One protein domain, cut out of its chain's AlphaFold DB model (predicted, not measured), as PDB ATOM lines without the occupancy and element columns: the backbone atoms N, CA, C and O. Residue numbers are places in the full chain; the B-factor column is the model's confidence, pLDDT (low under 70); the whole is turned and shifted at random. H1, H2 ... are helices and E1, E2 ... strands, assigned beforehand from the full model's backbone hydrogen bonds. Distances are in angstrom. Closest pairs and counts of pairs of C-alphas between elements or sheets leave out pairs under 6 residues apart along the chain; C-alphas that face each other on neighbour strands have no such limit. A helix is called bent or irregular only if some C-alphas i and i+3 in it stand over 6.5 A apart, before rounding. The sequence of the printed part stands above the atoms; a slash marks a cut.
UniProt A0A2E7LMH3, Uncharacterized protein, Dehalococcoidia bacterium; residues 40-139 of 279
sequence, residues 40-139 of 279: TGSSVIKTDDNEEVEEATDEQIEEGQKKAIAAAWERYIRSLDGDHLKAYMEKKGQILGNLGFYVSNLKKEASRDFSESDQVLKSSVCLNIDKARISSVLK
ATOM      1  N   THR A  40     235.545 245.902 214.189       93.81
ATOM      2  CA  THR A  40     236.426 245.604 213.064       93.81
ATOM      3  C   THR A  40     237.171 246.837 212.587       93.81
ATOM      4  O   THR A  40     236.596 247.926 212.464       93.81
ATOM      5  N   GLY A  41     238.447 246.644 212.278       93.94
ATOM      6  CA  GLY A  41     239.314 247.639 211.661       93.94
ATOM      7  C   GLY A  41     240.090 247.011 210.522       93.94
ATOM      8  O   GLY A  41     240.381 245.814 210.549       93.94
ATOM      9  N   SER A  42     240.387 247.821 209.515       94.69
ATOM     10  CA  SER A  42     241.082 247.399 208.307       94.69
ATOM     11  C   SER A  42     242.176 248.389 207.949       94.69
ATOM     12  O   SER A  42     242.027 249.589 208.184       94.69
ATOM     13  N   SER A  43     243.237 247.888 207.340       96.06
ATOM     14  CA  SER A  43     244.332 248.676 206.795       96.06
ATOM     15  C   SER A  43     244.679 248.187 205.397       96.06
ATOM     16  O   SER A  43     244.363 247.059 205.012       96.06
ATOM     17  N   VAL A  44     245.306 249.081 204.643       94.56
ATOM     18  CA  VAL A  44     245.810 248.835 203.297       94.56
ATOM     19  C   VAL A  44     247.231 249.383 203.262       94.56
ATOM     20  O   VAL A  44     247.442 250.547 203.612       94.56
ATOM     21  N   ILE A  45     248.191 248.541 202.900       92.88
ATOM     22  CA  ILE A  45     249.598 248.903 202.717       92.88
ATOM     23  C   ILE A  45     249.958 248.579 201.276       92.88
ATOM     24  O   ILE A  45     249.637 247.494 200.803       92.88
ATOM     25  N   LYS A  46     250.575 249.537 200.588       89.31
ATOM     26  CA  LYS A  46     251.169 249.307 199.274       89.31
ATOM     27  C   LYS A  46     252.616 248.867 199.461       89.31
ATOM     28  O   LYS A  46     253.306 249.468 200.288       89.31
ATOM     29  N   THR A  47     253.028 247.824 198.751       80.19
ATOM     30  CA  THR A  47     254.441 247.468 198.574       80.19
ATOM     31  C   THR A  47     255.114 248.525 197.690       80.19
ATOM     32  O   THR A  47     254.436 249.280 196.994       80.19
ATOM     33  N   ASP A  48     256.430 248.675 197.830       73.31
ATOM     34  CA  ASP A  48     257.191 249.743 197.174       73.31
ATOM     35  C   ASP A  48     257.190 249.548 195.647       73.31
ATOM     36  O   ASP A  48     257.328 248.427 195.164       73.31
ATOM     37  N   ASP A  49     257.052 250.634 194.882       63.12
ATOM     38  CA  ASP A  49     256.731 250.585 193.440       63.12
ATOM     39  C   ASP A  49     257.876 250.016 192.564       63.12
ATOM     40  O   ASP A  49     257.714 249.841 191.357       63.12
ATOM     41  N   ASN A  50     259.054 249.772 193.146       63.38
ATOM     42  CA  ASN A  50     260.282 249.444 192.414       63.38
ATOM     43  C   ASN A  50     260.638 247.950 192.407       63.38
ATOM     44  O   ASN A  50     261.594 247.573 191.727       63.38
ATOM     45  N   GLU A  51     259.909 247.106 193.142       67.38
ATOM     46  CA  GLU A  51     260.168 245.666 193.205       67.38
ATOM     47  C   GLU A  51     258.845 244.908 193.379       67.38
ATOM     48  O   GLU A  51     258.181 245.008 194.410       67.38
ATOM     49  N   GLU A  52     258.435 244.179 192.339       74.88
ATOM     50  CA  GLU A  52     257.274 243.295 192.412       74.88
ATOM     51  C   GLU A  52     257.611 242.123 193.338       74.88
ATOM     52  O   GLU A  52     258.521 241.340 193.055       74.88
ATOM     53  N   VAL A  53     256.895 242.014 194.457       83.56
ATOM     54  CA  VAL A  53     257.052 240.907 195.406       83.56
ATOM     55  C   VAL A  53     255.876 239.939 195.308       83.56
ATOM     56  O   VAL A  53     254.724 240.361 195.189       83.56
ATOM     57  N   GLU A  54     256.174 238.638 195.383       84.69
ATOM     58  CA  GLU A  54     255.174 237.554 195.377       84.69
ATOM     59  C   GLU A  54     254.387 237.491 196.702       84.69
ATOM     60  O   GLU A  54     253.249 237.021 196.749       84.69
ATOM     61  N   GLU A  55     254.970 238.002 197.792       86.19
ATOM     62  CA  GLU A  55     254.356 238.047 199.118       86.19
ATOM     63  C   GLU A  55     254.724 239.316 199.900       86.19
ATOM     64  O   GLU A  55     255.758 239.945 199.675       86.19
ATOM     65  N   ALA A  56     253.862 239.698 200.847       87.50
ATOM     66  CA  ALA A  56     254.120 240.829 201.733       87.50
ATOM     67  C   ALA A  56     255.222 240.500 202.749       87.50
ATOM     68  O   ALA A  56     255.211 239.427 203.356       87.50
ATOM     69  N   THR A  57     256.112 241.458 203.010       90.00
ATOM     70  CA  THR A  57     257.193 241.281 203.988       90.00
ATOM     71  C   THR A  57     256.663 241.230 205.425       90.00
ATOM     72  O   THR A  57     255.605 241.787 205.740       90.00
ATOM     73  N   ASP A  58     257.429 240.623 206.336       90.88
ATOM     74  CA  ASP A  58     257.092 240.578 207.769       90.88
ATOM     75  C   ASP A  58     256.869 241.978 208.365       90.88
ATOM     76  O   ASP A  58     255.965 242.184 209.182       90.88
ATOM     77  N   GLU A  59     257.644 242.966 207.915       90.62
ATOM     78  CA  GLU A  59     257.507 244.363 208.336       90.62
ATOM     79  C   GLU A  59     256.156 244.952 207.907       90.62
ATOM     80  O   GLU A  59     255.450 245.561 208.717       90.62
ATOM     81  N   GLN A  60     255.746 244.714 206.658       90.12
ATOM     82  CA  GLN A  60     254.452 245.160 206.130       90.12
ATOM     83  C   GLN A  60     253.292 244.450 206.816       90.12
ATOM     84  O   GLN A  60     252.257 245.057 207.103       90.12
ATOM     85  N   ILE A  61     253.463 243.169 207.119       91.44
ATOM     86  CA  ILE A  61     252.507 242.379 207.885       91.44
ATOM     87  C   ILE A  61     252.305 242.976 209.284       91.44
ATOM     88  O   ILE A  61     251.160 243.173 209.721       91.44
ATOM     89  N   GLU A  62     253.395 243.285 209.988       92.69
ATOM     90  CA  GLU A  62     253.342 243.863 211.330       92.69
ATOM     91  C   GLU A  62     252.723 245.268 211.303       92.69
ATOM     92  O   GLU A  62     251.851 245.598 212.119       92.69
ATOM     93  N   GLU A  63     253.119 246.094 210.335       93.38
ATOM     94  CA  GLU A  63     252.561 247.428 210.140       93.38
ATOM     95  C   GLU A  63     251.066 247.371 209.790       93.38
ATOM     96  O   GLU A  63     250.257 248.127 210.346       93.38
ATOM     97  N   GLY A  64     250.673 246.434 208.926       93.88
ATOM     98  CA  GLY A  64     249.291 246.213 208.512       93.88
ATOM     99  C   GLY A  64     248.422 245.880 209.711       93.88
ATOM    100  O   GLY A  64     247.368 246.497 209.912       93.88
ATOM    101  N   GLN A  65     248.904 244.986 210.574       93.94
ATOM    102  CA  GLN A  65     248.238 244.641 211.821       93.94
ATOM    103  C   GLN A  65     248.132 245.845 212.771       93.94
ATOM    104  O   GLN A  65     247.038 246.116 213.275       93.94
ATOM    105  N   LYS A  66     249.212 246.612 212.980       93.62
ATOM    106  CA  LYS A  66     249.192 247.827 213.822       93.62
ATOM    107  C   LYS A  66     248.157 248.843 213.328       93.62
ATOM    108  O   LYS A  66     247.341 249.320 214.124       93.62
ATOM    109  N   LYS A  67     248.129 249.127 212.023       95.31
ATOM    110  CA  LYS A  67     247.165 250.053 211.402       95.31
ATOM    111  C   LYS A  67     245.723 249.549 211.511       95.31
ATOM    112  O   LYS A  67     244.824 250.332 211.813       95.31
ATOM    113  N   ALA A  68     245.488 248.249 211.328       95.31
ATOM    114  CA  ALA A  68     244.152 247.669 211.457       95.31
ATOM    115  C   ALA A  68     243.639 247.732 212.911       95.31
ATOM    116  O   ALA A  68     242.469 248.056 213.135       95.31
ATOM    117  N   ILE A  69     244.511 247.491 213.901       94.56
ATOM    118  CA  ILE A  69     244.199 247.650 215.334       94.56
ATOM    119  C   ILE A  69     243.853 249.104 215.652       94.56
ATOM    120  O   ILE A  69     242.831 249.357 216.297       94.56
ATOM    121  N   ALA A  70     244.657 250.058 215.174       94.31
ATOM    122  CA  ALA A  70     244.386 251.481 215.356       94.31
ATOM    123  C   ALA A  70     243.021 251.872 214.765       94.31
ATOM    124  O   ALA A  70     242.203 252.464 215.465       94.31
ATOM    125  N   ALA A  71     242.718 251.442 213.536       96.00
ATOM    126  CA  ALA A  71     241.439 251.718 212.880       96.00
ATOM    127  C   ALA A  71     240.233 251.123 213.634       96.00
ATOM    128  O   ALA A  71     239.182 251.761 213.747       96.00
ATOM    129  N   ALA A  72     240.367 249.906 214.173       95.38
ATOM    130  CA  ALA A  72     239.328 249.280 214.991       95.38
ATOM    131  C   ALA A  72     239.103 250.061 216.295       95.38
ATOM    132  O   ALA A  72     237.961 250.322 216.682       95.38
ATOM    133  N   TRP A  73     240.184 250.467 216.963       95.50
ATOM    134  CA  TRP A  73     240.102 251.261 218.185       95.50
ATOM    135  C   TRP A  73     239.482 252.638 217.930       95.50
ATOM    136  O   TRP A  73     238.560 253.037 218.636       95.50
ATOM    137  N   GLU A  74     239.903 253.337 216.878       94.38
ATOM    138  CA  GLU A  74     239.325 254.624 216.483       94.38
ATOM    139  C   GLU A  74     237.832 254.522 216.188       94.38
ATOM    140  O   GLU A  74     237.058 255.373 216.632       94.38
ATOM    141  N   ARG A  75     237.393 253.463 215.498       95.38
ATOM    142  CA  ARG A  75     235.963 253.197 215.288       95.38
ATOM    143  C   ARG A  75     235.201 253.070 216.600       95.38
ATOM    144  O   ARG A  75     234.104 253.613 216.712       95.38
ATOM    145  N   TYR A  76     235.775 252.390 217.589       94.94
ATOM    146  CA  TYR A  76     235.171 252.303 218.912       94.94
ATOM    147  C   TYR A  76     235.102 253.667 219.603       94.94
ATOM    148  O   TYR A  76     234.033 254.048 220.074       94.94
ATOM    149  N   ILE A  77     236.189 254.441 219.600       94.94
ATOM    150  CA  ILE A  77     236.206 255.781 220.205       94.94
ATOM    151  C   ILE A  77     235.181 256.710 219.545       94.94
ATOM    152  O   ILE A  77     234.470 257.429 220.240       94.94
ATOM    153  N   ARG A  78     235.029 256.644 218.219       92.56
ATOM    154  CA  ARG A  78     234.012 257.405 217.473       92.56
ATOM    155  C   ARG A  78     232.572 257.007 217.805       92.56
ATOM    156  O   ARG A  78     231.662 257.753 217.467       92.56
ATOM    157  N   SER A  79     232.362 255.842 218.420       92.88
ATOM    158  CA  SER A  79     231.039 255.388 218.864       92.88
ATOM    159  C   SER A  79     230.659 255.870 220.269       92.88
ATOM    160  O   SER A  79     229.524 255.646 220.688       92.88
ATOM    161  N   LEU A  80     231.583 256.505 220.999       91.38
ATOM    162  CA  LEU A  80     231.315 257.084 222.316       91.38
ATOM    163  C   LEU A  80     230.475 258.363 222.183       91.38
ATOM    164  O   LEU A  80     230.677 259.150 221.259       91.38
ATOM    165  N   ASP A  81     229.559 258.592 223.125       90.06
ATOM    166  CA  ASP A  81     228.871 259.879 223.259       90.06
ATOM    167  C   ASP A  81     229.816 260.980 223.778       90.06
ATOM    168  O   ASP A  81     230.952 260.713 224.171       90.06
ATOM    169  N   GLY A  82     229.346 262.231 223.764       87.19
ATOM    170  CA  GLY A  82     230.167 263.408 224.060       87.19
ATOM    171  C   GLY A  82     230.873 263.358 225.417       87.19
ATOM    172  O   GLY A  82     232.069 263.652 225.487       87.19
ATOM    173  N   ASP A  83     230.180 262.925 226.472       88.19
ATOM    174  CA  ASP A  83     230.748 262.876 227.823       88.19
ATOM    175  C   ASP A  83     231.803 261.771 227.941       88.19
ATOM    176  O   ASP A  83     232.894 261.988 228.477       88.19
ATOM    177  N   HIS A  84     231.526 260.598 227.366       92.31
ATOM    178  CA  HIS A  84     232.483 259.491 227.327       92.31
ATOM    179  C   HIS A  84     233.699 259.800 226.459       92.31
ATOM    180  O   HIS A  84     234.818 259.440 226.833       92.31
ATOM    181  N   LEU A  85     233.513 260.487 225.332       93.12
ATOM    182  CA  LEU A  85     234.610 260.916 224.473       93.12
ATOM    183  C   LEU A  85     235.504 261.930 225.191       93.12
ATOM    184  O   LEU A  85     236.726 261.793 225.157       93.12
ATOM    185  N   LYS A  86     234.913 262.912 225.881       92.25
ATOM    186  CA  LYS A  86     235.660 263.894 226.677       92.25
ATOM    187  C   LYS A  86     236.481 263.209 227.773       92.25
ATOM    188  O   LYS A  86     237.696 263.400 227.830       92.25
ATOM    189  N   ALA A  87     235.848 262.346 228.571       93.06
ATOM    190  CA  ALA A  87     236.532 261.578 229.611       93.06
ATOM    191  C   ALA A  87     237.632 260.665 229.037       93.06
ATOM    192  O   ALA A  87     238.682 260.473 229.655       93.06
ATOM    193  N   TYR A  88     237.419 260.110 227.839       95.62
ATOM    194  CA  TYR A  88     238.433 259.316 227.149       95.62
ATOM    195  C   TYR A  88     239.646 260.165 226.780       95.62
ATOM    196  O   TYR A  88     240.771 259.729 227.017       95.62
ATOM    197  N   MET A  89     239.444 261.369 226.240       94.31
ATOM    198  CA  MET A  89     240.549 262.249 225.852       94.31
ATOM    199  C   MET A  89     241.424 262.632 227.051       94.31
ATOM    200  O   MET A  89     242.649 262.602 226.934       94.31
ATOM    201  N   GLU A  90     240.825 262.881 228.218       94.62
ATOM    202  CA  GLU A  90     241.551 263.156 229.470       94.62
ATOM    203  C   GLU A  90     242.388 261.958 229.951       94.62
ATOM    204  O   GLU A  90     243.463 262.122 230.528       94.62
ATOM    205  N   LYS A  91     241.923 260.730 229.689       94.75
ATOM    206  CA  LYS A  91     242.555 259.475 230.138       94.75
ATOM    207  C   LYS A  91     243.286 258.730 229.022       94.75
ATOM    208  O   LYS A  91     243.741 257.602 229.229       94.75
ATOM    209  N   LYS A  92     243.430 259.341 227.842       94.44
ATOM    210  CA  LYS A  92     243.899 258.679 226.616       94.44
ATOM    211  C   LYS A  92     245.244 257.985 226.815       94.44
ATOM    212  O   LYS A  92     245.378 256.817 226.468       94.44
ATOM    213  N   GLY A  93     246.217 258.674 227.417       94.62
ATOM    214  CA  GLY A  93     247.546 258.110 227.680       94.62
ATOM    215  C   GLY A  93     247.503 256.873 228.582       94.62
ATOM    216  O   GLY A  93     248.116 255.857 228.266       94.62
ATOM    217  N   GLN A  94     246.706 256.916 229.656       93.19
ATOM    218  CA  GLN A  94     246.532 255.794 230.585       93.19
ATOM    219  C   GLN A  94     245.880 254.580 229.907       93.19
ATOM    220  O   GLN A  94     246.282 253.439 230.151       93.19
ATOM    221  N   ILE A  95     244.860 254.822 229.077       95.00
ATOM    222  CA  ILE A  95     244.111 253.762 228.394       95.00
ATOM    223  C   ILE A  95     244.971 253.120 227.304       95.00
ATOM    224  O   ILE A  95     245.070 251.895 227.259       95.00
ATOM    225  N   LEU A  96     245.637 253.925 226.469       93.56
ATOM    226  CA  LEU A  96     246.501 253.421 225.400       93.56
ATOM    227  C   LEU A  96     247.731 252.687 225.946       93.56
ATOM    228  O   LEU A  96     248.090 251.641 225.411       93.56
ATOM    229  N   GLY A  97     248.322 253.169 227.046       93.12
ATOM    230  CA  GLY A  97     249.447 252.497 227.704       93.12
ATOM    231  C   GLY A  97     249.107 251.104 228.248       93.12
ATOM    232  O   GLY A  97     250.000 250.285 228.425       93.12
ATOM    233  N   ASN A  98     247.821 250.811 228.467       92.75
ATOM    234  CA  ASN A  98     247.336 249.527 228.976       92.75
ATOM    235  C   ASN A  98     246.227 248.936 228.097       92.75
ATOM    236  O   ASN A  98     245.290 248.315 228.606       92.75
ATOM    237  N   LEU A  99     246.314 249.105 226.772       91.75
ATOM    238  CA  LEU A  99     245.240 248.712 225.853       91.75
ATOM    239  C   LEU A  99     244.838 247.231 225.996       91.75
ATOM    240  O   LEU A  99     243.657 246.900 225.915       91.75
ATOM    241  N   GLY A 100     245.798 246.349 226.304       92.12
ATOM    242  CA  GLY A 100     245.553 244.919 226.532       92.12
ATOM    243  C   GLY A 100     244.708 244.572 227.754       92.12
ATOM    244  O   GLY A 100     244.182 243.466 227.827       92.12
ATOM    245  N   PHE A 101     244.517 245.505 228.686       91.88
ATOM    246  CA  PHE A 101     243.575 245.324 229.790       91.88
ATOM    247  C   PHE A 101     242.113 245.526 229.357       91.88
ATOM    248  O   PHE A 101     241.205 244.932 229.947       91.88
ATOM    249  N   TYR A 102     241.890 246.356 228.333       92.38
ATOM    250  CA  TYR A 102     240.566 246.744 227.835       92.38
ATOM    251  C   TYR A 102     240.151 245.980 226.578       92.38
ATOM    252  O   TYR A 102     238.961 245.878 226.281       92.38
ATOM    253  N   VAL A 103     241.121 245.460 225.826       92.56
ATOM    254  CA  VAL A 103     240.896 244.812 224.536       92.56
ATOM    255  C   VAL A 103     241.514 243.423 224.536       92.56
ATOM    256  O   VAL A 103     242.711 243.252 224.755       92.56
ATOM    257  N   SER A 104     240.692 242.425 224.226       88.25
ATOM    258  CA  SER A 104     241.149 241.062 223.950       88.25
ATOM    259  C   SER A 104     241.362 240.851 222.446       88.25
ATOM    260  O   SER A 104     240.837 241.593 221.616       88.25
ATOM    261  N   ASN A 105     242.163 239.839 222.093       85.56
ATOM    262  CA  ASN A 105     242.613 239.522 220.728       85.56
ATOM    263  C   ASN A 105     243.586 240.521 220.074       85.56
ATOM    264  O   ASN A 105     243.821 240.417 218.878       85.56
ATOM    265  N   LEU A 106     244.224 241.430 220.824       84.62
ATOM    266  CA  LEU A 106     245.263 242.322 220.267       84.62
ATOM    267  C   LEU A 106     246.432 241.568 219.617       84.62
ATOM    268  O   LEU A 106     246.989 242.021 218.624       84.62
ATOM    269  N   LYS A 107     246.806 240.422 220.200       84.12
ATOM    270  CA  LYS A 107     247.896 239.561 219.715       84.12
ATOM    271  C   LYS A 107     247.434 238.502 218.713       84.12
ATOM    272  O   LYS A 107     248.257 237.726 218.247       84.12
ATOM    273  N   LYS A 108     246.131 238.414 218.427       85.25
ATOM    274  CA  LYS A 108     245.633 237.467 217.430       85.25
ATOM    275  C   LYS A 108     246.059 237.968 216.052       85.25
ATOM    276  O   LYS A 108     245.925 239.160 215.780       85.25
ATOM    277  N   GLU A 109     246.556 237.069 215.208       82.31
ATOM    278  CA  GLU A 109     246.923 237.407 213.834       82.31
ATOM    279  C   GLU A 109     245.742 238.044 213.095       82.31
ATOM    280  O   GLU A 109     244.589 237.610 213.213       82.31
ATOM    281  N   ALA A 110     246.043 239.116 212.360       86.44
ATOM    282  CA  ALA A 110     245.088 239.755 211.469       86.44
ATOM    283  C   ALA A 110     244.716 238.805 210.323       86.44
ATOM    284  O   ALA A 110     245.552 238.041 209.848       86.44
ATOM    285  N   SER A 111     243.480 238.895 209.837       90.75
ATOM    286  CA  SER A 111     243.131 238.323 208.538       90.75
ATOM    287  C   SER A 111     243.789 239.171 207.459       90.75
ATOM    288  O   SER A 111     243.659 240.398 207.492       90.75
ATOM    289  N   ARG A 112     244.474 238.532 206.516       91.56
ATOM    290  CA  ARG A 112     245.296 239.199 205.505       91.56
ATOM    291  C   ARG A 112     244.917 238.716 204.111       91.56
ATOM    292  O   ARG A 112     244.508 237.571 203.954       91.56
ATOM    293  N   ASP A 113     245.043 239.611 203.147       92.88
ATOM    294  CA  ASP A 113     244.833 239.366 201.723       92.88
ATOM    295  C   ASP A 113     245.865 240.202 200.962       92.88
ATOM    296  O   ASP A 113     245.845 241.433 201.057       92.88
ATOM    297  N   PHE A 114     246.813 239.541 200.300       91.81
ATOM    298  CA  PHE A 114     247.853 240.193 199.508       91.81
ATOM    299  C   PHE A 114     247.533 240.030 198.024       91.81
ATOM    300  O   PHE A 114     247.310 238.917 197.552       91.81
ATOM    301  N   SER A 115     247.494 241.151 197.309       90.19
ATOM    302  CA  SER A 115     247.347 241.189 195.857       90.19
ATOM    303  C   SER A 115     248.716 241.444 195.242       90.19
ATOM    304  O   SER A 115     249.233 242.553 195.359       90.19
ATOM    305  N   GLU A 116     249.276 240.429 194.585       86.00
ATOM    306  CA  GLU A 116     250.538 240.526 193.842       86.00
ATOM    307  C   GLU A 116     250.409 241.497 192.657       86.00
ATOM    308  O   GLU A 116     251.278 242.332 192.438       86.00
ATOM    309  N   SER A 117     249.279 241.475 191.941       85.56
ATOM    310  CA  SER A 117     249.059 242.368 190.795       85.56
ATOM    311  C   SER A 117     248.933 243.835 191.194       85.56
ATOM    312  O   SER A 117     249.336 244.716 190.441       85.56
ATOM    313  N   ASP A 118     248.331 244.102 192.356       86.94
ATOM    314  CA  ASP A 118     248.142 245.471 192.840       86.94
ATOM    315  C   ASP A 118     249.265 245.917 193.774       86.94
ATOM    316  O   ASP A 118     249.282 247.090 194.148       86.94
ATOM    317  N   GLN A 119     250.150 244.998 194.182       89.69
ATOM    318  CA  GLN A 119     251.192 245.246 195.174       89.69
ATOM    319  C   GLN A 119     250.573 245.856 196.454       89.69
ATOM    320  O   GLN A 119     250.940 246.923 196.952       89.69
ATOM    321  N   VAL A 120     249.512 245.200 196.958       91.81
ATOM    322  CA  VAL A 120     248.697 245.685 198.085       91.81
ATOM    323  C   VAL A 120     248.435 244.584 199.107       91.81
ATOM    324  O   VAL A 120     247.758 243.597 198.822       91.81
ATOM    325  N   LEU A 121     248.834 244.836 200.354       93.31
ATOM    326  CA  LEU A 121     248.423 244.070 201.526       93.31
ATOM    327  C   LEU A 121     247.195 244.708 202.185       93.31
ATOM    328  O   LEU A 121     247.257 245.811 202.740       93.31
ATOM    329  N   LYS A 122     246.081 243.977 202.214       95.75
ATOM    330  CA  LYS A 122     244.910 244.296 203.040       95.75
ATOM    331  C   LYS A 122     244.978 243.489 204.326       95.75
ATOM    332  O   LYS A 122     245.086 242.267 204.296       95.75
ATOM    333  N   SER A 123     244.866 244.159 205.467       94.69
ATOM    334  CA  SER A 123     244.800 243.505 206.778       94.69
ATOM    335  C   SER A 123     243.524 243.897 207.511       94.69
ATOM    336  O   SER A 123     243.074 245.039 207.430       94.69
ATOM    337  N   SER A 124     242.933 242.964 208.254       94.38
ATOM    338  CA  SER A 124     241.747 243.216 209.072       94.38
ATOM    339  C   SER A 124     241.802 242.501 210.416       94.38
ATOM    340  O   SER A 124     242.282 241.374 210.540       94.38
ATOM    341  N   VAL A 125     241.299 243.172 211.448       94.38
ATOM    342  CA  VAL A 125     241.240 242.655 212.819       94.38
ATOM    343  C   VAL A 125     239.838 242.804 213.394       94.38
ATOM    344  O   VAL A 125     239.049 243.643 212.963       94.38
ATOM    345  N   CYS A 126     239.549 241.987 214.400       93.06
ATOM    346  CA  CYS A 126     238.286 241.937 215.125       93.06
ATOM    347  C   CYS A 126     238.608 242.059 216.620       93.06
ATOM    348  O   CYS A 126     239.011 241.090 217.269       93.06
ATOM    349  N   LEU A 127     238.499 243.285 217.142       93.81
ATOM    350  CA  LEU A 127     238.835 243.609 218.527       93.81
ATOM    351  C   LEU A 127     237.642 243.364 219.446       93.81
ATOM    352  O   LEU A 127     236.551 243.900 219.239       93.81
ATOM    353  N   ASN A 128     237.873 242.597 220.504       93.56
ATOM    354  CA  ASN A 128     236.887 242.358 221.547       93.56
ATOM    355  C   ASN A 128     237.110 243.366 222.676       93.56
ATOM    356  O   ASN A 128     238.011 243.201 223.500       93.56
ATOM    357  N   ILE A 129     236.297 244.420 222.682       93.12
ATOM    358  CA  ILE A 129     236.437 245.551 223.599       93.12
ATOM    359  C   ILE A 129     235.550 245.345 224.827       93.12
ATOM    360  O   ILE A 129     234.327 245.229 224.710       93.12
ATOM    361  N   ASP A 130     236.159 245.350 226.013       92.94
ATOM    362  CA  ASP A 130     235.448 245.300 227.289       92.94
ATOM    363  C   ASP A 130     234.875 246.685 227.621       92.94
ATOM    364  O   ASP A 130     235.498 247.531 228.269       92.94
ATOM    365  N   LYS A 131     233.652 246.919 227.139       90.88
ATOM    366  CA  LYS A 131     232.934 248.181 227.345       90.88
ATOM    367  C   LYS A 131     232.715 248.486 228.827       90.88
ATOM    368  O   LYS A 131     232.763 249.650 229.199       90.88
ATOM    369  N   ALA A 132     232.511 247.471 229.671       89.94
ATOM    370  CA  ALA A 132     232.273 247.672 231.098       89.94
ATOM    371  C   ALA A 132     233.532 248.200 231.798       89.94
ATOM    372  O   ALA A 132     233.460 249.177 232.551       89.94
ATOM    373  N   ARG A 133     234.702 247.626 231.489       90.69
ATOM    374  CA  ARG A 133     235.988 248.141 231.986       90.69
ATOM    375  C   ARG A 133     236.256 249.555 231.501       90.69
ATOM    376  O   ARG A 133     236.662 250.392 232.307       90.69
ATOM    377  N   ILE A 134     235.997 249.841 230.226       92.62
ATOM    378  CA  ILE A 134     236.181 251.193 229.692       92.62
ATOM    379  C   ILE A 134     235.257 252.181 230.410       92.62
ATOM    380  O   ILE A 134     235.739 253.164 230.965       92.62
ATOM    381  N   SER A 135     233.961 251.894 230.524       88.75
ATOM    382  CA  SER A 135     233.038 252.753 231.278       88.75
ATOM    383  C   SER A 135     233.494 252.979 232.728       88.75
ATOM    384  O   SER A 135     233.409 254.101 233.228       88.75
ATOM    385  N   SER A 136     234.055 251.956 233.385       89.44
ATOM    386  CA  SER A 136     234.553 252.067 234.763       89.44
ATOM    387  C   SER A 136     235.758 253.004 234.916       89.44
ATOM    388  O   SER A 136     235.839 253.738 235.902       89.44
ATOM    389  N   VAL A 137     236.682 253.032 233.944       92.00
ATOM    390  CA  VAL A 137     237.861 253.915 234.008       92.00
ATOM    391  C   VAL A 137     237.512 255.344 233.622       92.00
ATOM    392  O   VAL A 137     238.073 256.287 234.193       92.00
ATOM    393  N   LEU A 138     236.566 255.504 232.692       92.31
ATOM    394  CA  LEU A 138     236.089 256.812 232.263       92.31
ATOM    395  C   LEU A 138     235.372 257.541 233.403       92.31
ATOM    396  O   LEU A 138     235.481 258.759 233.471       92.31
ATOM    397  N   LYS A 139     234.729 256.811 234.333       85.00
ATOM    398  CA  LYS A 139     234.022 257.381 235.497       85.00
ATOM    399  C   LYS A 139     233.088 258.530 235.103       85.00
ATOM    400  O   LYS A 139     232.975 259.513 235.828       85.00
TER     401      LYS A 139
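AT A GLANCE: This is residues 40 to 139 of the 279 residues of an uncharacterized protein of Dehalococcoidia bacterium (UniProt A0A2E7LMH3). A small antiparallel sheet of three strands has the long helix H1 packed slantwise over one face, making two layers, a helix layer on a sheet layer. At one end of this rod H2, with a kink, and the short H3 and H4 form a loose cluster; the link with Glu 51 lies at the other end. The 100 printed residues hold E1, H1, H2, H3, E2, E3 and H4 in that order, with sheet order E1 E3 E2, class mixed. The whole is loose, with a radius of gyration of the C-alphas of 16.1 A and spans of 51 by 23 by 19 A.

IN THESE COORDINATES: Find C-alpha 40 at (236.426, 245.604, 213.064), where E1 begins, residues 40 to 46, 20.5 A long. H1, residues 58 to 77, runs 28.7 A from (257.092, 240.578, 207.769). Next come H2, residues 82 to 97, 22.5 A, and H3, residues 99 to 102. E2 is residues 111 to 115; E3, residues 120 to 129, spans 28.3 A. H4, residues 131 to 138, ends at (236.089, 256.812, 232.263).

HOW THE PARTS SIT: Look first at E1 and E3, antiparallel, with N 43 and O 123 at 2.9 A. The hairpin E2 and E3 has N 113 and O 122 at 2.9 A. H1 is on the sheet at a height over the sheet of 4.6 A, over E1 and E3; C-alphas 41 and 72 are its closest to E1, 3.7 A. H2 is irregular, C-alphas 90 and 93 being 8.0 A apart, with a kink of 72 degrees near residue 91. With residues 84 to 91 alone it touches H4, about perpendicular at 90 degrees, the closest C-alphas being Ala 87 and Leu 138, 5.5 A. H3 only grazes the sheet and only just touches H4, with 3 pairs of C-alphas within 8 A, the closest Tyr 102 and Arg 133, 6.3 A. Every O i to N i+4 pair is within hydrogen-bond range in H1 and H4, 10 of 12 in H2; H3 is too short for one.

THE WHOLE: The C-alphas of Glu 51 and Lys 139 are the farthest apart, 51.1 A. The printed part has no cut, and E1 to H1 is a long link of 11 residues. The model's pLDDT is under 70 at residues 49 to 51.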